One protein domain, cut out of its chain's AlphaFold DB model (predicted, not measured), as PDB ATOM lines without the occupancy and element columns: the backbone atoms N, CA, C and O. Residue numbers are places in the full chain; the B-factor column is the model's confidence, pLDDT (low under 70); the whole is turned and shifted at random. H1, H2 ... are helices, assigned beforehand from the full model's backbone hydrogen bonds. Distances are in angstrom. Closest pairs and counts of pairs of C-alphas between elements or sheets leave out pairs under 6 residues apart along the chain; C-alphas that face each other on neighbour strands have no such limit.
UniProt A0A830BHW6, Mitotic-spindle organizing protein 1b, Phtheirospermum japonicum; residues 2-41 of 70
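This is residues 2 to 41 of the 70 residues of the protein "Mitotic-spindle organizing protein 1b" of Phtheirospermum japonicum (UniProt A0A830BHW6). What shape is this? A long helix, H1, runs on into a link that folds back beside it, and a shorter helix, H2, packs with residues 29 to 33 on H1's middle and runs off steeply. Residues 2 to 8 stick out. What is printed? The printed part has 40 residues with two named helices, H1 then H2, and no named strand: all helix. It is only just compact, close to loose, with a radius of gyration of the C-alphas of 10.7 A, and spans 33 by 21 by 12 A.

Where do the helices meet? H1, residues 3 to 22, touches H2, residues 29 to 40, with residues 13 to 17 alone; the closest C-alphas, of Phe 17 and Arg 29, are 6.1 A apart. At what angle? They run opposite ways at a steep tilt of 69 degrees, only just short of about perpendicular. Are their backbones complete? In H1 and H2 every O i to N i+4 pair is within hydrogen-bond range.

Where does H1 begin? C-alpha 3 is at (112.399, 103.765, 71.082), and H1 is 29.2 A long. Where does H2 end? C-alpha 40 is at (100.340, 90.627, 81.233), and H2 is 16.5 A long.

How large is it? The two C-alphas farthest apart, of Asp 2 and Glu 24, are 33.5 A apart. Is it unbroken and confident? The printed part has no cut, the link is short with 6 residues, and no printed residue is under 70 in pLDDT.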
ATOM      1  N   ASP A   2     109.059 101.487  68.704       84.25
ATOM      2  CA  ASP A   2     109.114 102.841  69.246       84.25
ATOM      3  C   ASP A   2     110.214 102.905  70.332       84.25
ATOM      4  O   ASP A   2     110.178 102.110  71.279       84.25
ATOM      5  N   PRO A   3     111.255 103.742  70.171       84.50
ATOM      6  CA  PRO A   3     112.399 103.765  71.082       84.50
ATOM      7  C   PRO A   3     112.036 104.291  72.476       84.50
ATOM      8  O   PRO A   3     112.737 103.984  73.443       84.50
ATOM      9  N   GLU A   4     110.954 105.059  72.590       90.19
ATOM     10  CA  GLU A   4     110.465 105.599  73.853       90.19
ATOM     11  C   GLU A   4     109.783 104.496  74.664       90.19
ATOM     12  O   GLU A   4     110.143 104.277  75.819       90.19
ATOM     13  N   ALA A   5     108.931 103.692  74.020       88.69
ATOM     14  CA  ALA A   5     108.293 102.534  74.651       88.69
ATOM     15  C   ALA A   5     109.315 101.540  75.241       88.69
ATOM     16  O   ALA A   5     109.146 101.039  76.353       88.69
ATOM     17  N   ALA A   6     110.417 101.289  74.524       88.94
ATOM     18  CA  ALA A   6     111.492 100.422  75.009       88.94
ATOM     19  C   ALA A   6     112.238 101.012  76.220       88.94
ATOM     20  O   ALA A   6     112.708 100.260  77.079       88.94
ATOM     21  N   ARG A   7     112.358 102.344  76.306       92.31
ATOM     22  CA  ARG A   7     112.921 103.020  77.482       92.31
ATOM     23  C   ARG A   7     111.973 102.899  78.671       92.31
ATOM     24  O   ARG A   7     112.394 102.422  79.718       92.31
ATOM     25  N   THR A   8     110.694 103.218  78.484       92.75
ATOM     26  CA  THR A   8     109.678 103.139  79.542       92.75
ATOM     27  C   THR A   8     109.575 101.739  80.142       92.75
ATOM     28  O   THR A   8     109.492 101.599  81.362       92.75
ATOM     29  N   ALA A   9     109.634 100.690  79.315       90.88
ATOM     30  CA  ALA A   9     109.612  99.308  79.790       90.88
ATOM     31  C   ALA A   9     110.829  98.973  80.671       90.88
ATOM     32  O   ALA A   9     110.689  98.326  81.709       90.88
ATOM     33  N   ARG A  10     112.023  99.443  80.288       91.62
ATOM     34  CA  ARG A  10     113.250  99.262  81.076       91.62
ATOM     35  C   ARG A  10     113.186 100.002  82.406       91.62
ATOM     36  O   ARG A  10     113.483  99.404  83.433       91.62
ATOM     37  N   ASP A  11     112.753 101.257  82.390       94.69
ATOM     38  CA  ASP A  11     112.643 102.073  83.601       94.69
ATOM     39  C   ASP A  11     111.601 101.484  84.569       94.69
ATOM     40  O   ASP A  11     111.822 101.431  85.779       94.69
ATOM     41  N   SER A  12     110.498 100.954  84.029       94.19
ATOM     42  CA  SER A  12     109.474 100.251  84.812       94.19
ATOM     43  C   SER A  12     110.026  98.975  85.450       94.19
ATOM     44  O   SER A  12     109.807  98.737  86.637       94.19
ATOM     45  N   LEU A  13     110.781  98.166  84.697       94.75
ATOM     46  CA  LEU A  13     111.415  96.956  85.224       94.75
ATOM     47  C   LEU A  13     112.422  97.282  86.336       94.75
ATOM     48  O   LEU A  13     112.453  96.602  87.362       94.75
ATOM     49  N   ASP A  14     113.222  98.331  86.152       95.50
ATOM     50  CA  ASP A  14     114.207  98.781  87.136       95.50
ATOM     51  C   ASP A  14     113.541  99.269  88.427       95.50
ATOM     52  O   ASP A  14     114.005  98.934  89.522       95.50
ATOM     53  N   LEU A  15     112.419  99.983  88.315       96.00
ATOM     54  CA  LEU A  15     111.617 100.395  89.465       96.00
ATOM     55  C   LEU A  15     111.069  99.185  90.233       96.00
ATOM     56  O   LEU A  15     111.230  99.110  91.453       96.00
ATOM     57  N   VAL A  16     110.476  98.210  89.538       95.06
ATOM     58  CA  VAL A  16     109.939  96.992  90.169       95.06
ATOM     59  C   VAL A  16     111.051  96.177  90.831       95.06
ATOM     60  O   VAL A  16     110.875  95.674  91.941       95.06
ATOM     61  N   PHE A  17     112.225  96.081  90.204       95.56
ATOM     62  CA  PHE A  17     113.386  95.428  90.808       95.56
ATOM     63  C   PHE A  17     113.842  96.135  92.089       95.56
ATOM     64  O   PHE A  17     114.141  95.478  93.085       95.56
ATOM     65  N   HIS A  18     113.842  97.468  92.108       96.25
ATOM     66  CA  HIS A  18     114.165  98.214  93.319       96.25
ATOM     67  C   HIS A  18     113.144  97.948  94.438       96.25
ATOM     68  O   HIS A  18     113.540  97.664  95.566       96.25
ATOM     69  N   MET A  19     111.845  97.941  94.124       96.12
ATOM     70  CA  MET A  19     110.795  97.578  95.086       96.12
ATOM     71  C   MET A  19     110.979  96.152  95.625       96.12
ATOM     72  O   MET A  19     110.874  95.926  96.828       96.12
ATOM     73  N   SER A  20     111.307  95.198  94.749       93.50
ATOM     74  CA  SER A  20     111.598  93.803  95.106       93.50
ATOM     75  C   SER A  20     112.754  93.676  96.104       93.50
ATOM     76  O   SER A  20     112.665  92.883  97.043       93.50
ATOM     77  N   ASN A  21     113.812  94.474  95.926       94.00
ATOM     78  CA  ASN A  21     114.961  94.490  96.831       94.00
ATOM     79  C   ASN A  21     114.612  95.100  98.191       94.00
ATOM     80  O   ASN A  21     115.035  94.568  99.210       94.00
ATOM     81  N   ILE A  22     113.814  96.174  98.216       96.38
ATOM     82  CA  ILE A  22     113.336  96.790  99.468       96.38
ATOM     83  C   ILE A  22     112.482  95.801 100.272       96.38
ATOM     84  O   ILE A  22     112.565  95.763 101.494       96.38
ATOM     85  N   LEU A  23     111.671  94.994  99.586       94.69
ATOM     86  CA  LEU A  23     110.829  93.962 100.196       94.69
ATOM     87  C   LEU A  23     111.569  92.640 100.452       94.69
ATOM     88  O   LEU A  23     110.933  91.665 100.849       94.69
ATOM     89  N   GLU A  24     112.873  92.588 100.173       92.00
ATOM     90  CA  GLU A  24     113.729  91.410 100.346       92.00
ATOM     91  C   GLU A  24     113.141  90.128  99.725       92.00
ATOM     92  O   GLU A  24     113.316  89.021 100.232       92.00
ATOM     93  N   THR A  25     112.447  90.242  98.584       90.38
ATOM     94  CA  THR A  25     111.823  89.068  97.940       90.38
ATOM     95  C   THR A  25     112.865  88.099  97.362       90.38
ATOM     96  O   THR A  25     112.573  86.932  97.077       90.38
ATOM     97  N   GLY A  26     114.096  88.586  97.171       89.38
ATOM     98  CA  GLY A  26     115.213  87.841  96.605       89.38
ATOM     99  C   GLY A  26     114.992  87.436  95.148       89.38
ATOM    100  O   GLY A  26     115.493  86.389  94.750       89.38
ATOM    101  N   LEU A  27     114.185  88.176  94.384       91.25
ATOM    102  CA  LEU A  27     113.932  87.901  92.969       91.25
ATOM    103  C   LEU A  27     114.904  88.674  92.072       91.25
ATOM    104  O   LEU A  27     115.007  89.899  92.160       91.25
ATOM    105  N   ASP A  28     115.558  87.964  91.156       91.56
ATOM    106  CA  ASP A  28     116.420  88.560  90.139       91.56
ATOM    107  C   ASP A  28     115.625  89.291  89.048       91.56
ATOM    108  O   ASP A  28     114.478  88.951  88.740       91.56
ATOM    109  N   ARG A  29     116.277  90.252  88.377       91.50
ATOM    110  CA  ARG A  29     115.692  91.031  87.266       91.50
ATOM    111  C   ARG A  29     115.072  90.155  86.174       91.50
ATOM    112  O   ARG A  29     114.030  90.503  85.625       91.50
ATOM    113  N   HIS A  30     115.696  89.017  85.868       92.12
ATOM    114  CA  HIS A  30     115.183  88.081  84.869       92.12
ATOM    115  C   HIS A  30     113.858  87.447  85.310       92.12
ATOM    116  O   HIS A  30     112.885  87.470  84.560       92.12
ATOM    117  N   THR A  31     113.792  86.964  86.552       92.12
ATOM    118  CA  THR A  31     112.579  86.381  87.138       92.12
ATOM    119  C   THR A  31     111.441  87.394  87.175       92.12
ATOM    120  O   THR A  31     110.323  87.072  86.787       92.12
ATOM    121  N   ILE A  32     111.723  88.639  87.568       94.38
ATOM    122  CA  ILE A  32     110.729  89.720  87.565       94.38
ATOM    123  C   ILE A  32     110.208  89.984  86.148       94.38
ATOM    124  O   ILE A  32     108.999  90.082  85.958       94.38
ATOM    125  N   SER A  33     111.087  90.044  85.144       94.62
ATOM    126  CA  SER A  33     110.671  90.237  83.749       94.62
ATOM    127  C   SER A  33     109.743  89.121  83.261       94.62
ATOM    128  O   SER A  33     108.773  89.409  82.564       94.62
ATOM    129  N   ILE A  34     110.010  87.868  83.645       93.75
ATOM    130  CA  ILE A  34     109.126  86.739  83.336       93.75
ATOM    131  C   ILE A  34     107.784  86.909  84.052       93.75
ATOM    132  O   ILE A  34     106.742  86.786  83.420       93.75
ATOM    133  N   LEU A  35     107.789  87.224  85.351       94.25
ATOM    134  CA  LEU A  35     106.561  87.404  86.132       94.25
ATOM    135  C   LEU A  35     105.672  88.527  85.590       94.25
ATOM    136  O   LEU A  35     104.450  88.375  85.588       94.25
ATOM    137  N   ILE A  36     106.266  89.616  85.100       92.69
ATOM    138  CA  ILE A  36     105.538  90.701  84.432       92.69
ATOM    139  C   ILE A  36     104.879  90.178  83.154       92.69
ATOM    140  O   ILE A  36     103.667  90.299  83.024       92.69
ATOM    141  N   ALA A  37     105.626  89.507  82.271       93.50
ATOM    142  CA  ALA A  37     105.073  88.954  81.031       93.50
ATOM    143  C   ALA A  37     103.959  87.920  81.289       93.50
ATOM    144  O   ALA A  37     102.942  87.890  80.600       93.50
ATOM    145  N   LEU A  38     104.125  87.080  82.317       94.06
ATOM    146  CA  LEU A  38     103.105  86.128  82.759       94.06
ATOM    147  C   LEU A  38     101.847  86.848  83.273       94.06
ATOM    148  O   LEU A  38     100.733  86.451  82.932       94.06
ATOM    149  N   SER A  39     102.014  87.920  84.049       92.69
ATOM    150  CA  SER A  39     100.899  88.731  84.558       92.69
ATOM    151  C   SER A  39     100.177  89.486  83.437       92.69
ATOM    152  O   SER A  39      98.951  89.561  83.439       92.69
ATOM    153  N   GLU A  40     100.904  89.984  82.432       92.56
ATOM    154  CA  GLU A  40     100.340  90.627  81.233       92.56
ATOM    155  C   GLU A  40      99.491  89.665  80.388       92.56
ATOM    156  O   GLU A  40      98.539  90.090  79.737       92.56
ATOM    157  N   MET A  41      99.768  88.356  80.445       94.31
ATOM    158  CA  MET A  41      98.927  87.316  79.833       94.31
ATOM    159  C   MET A  41      97.647  87.006  80.634       94.31
ATOM    160  O   MET A  41      96.885  86.118  80.255       94.31
TER     161      MET A  41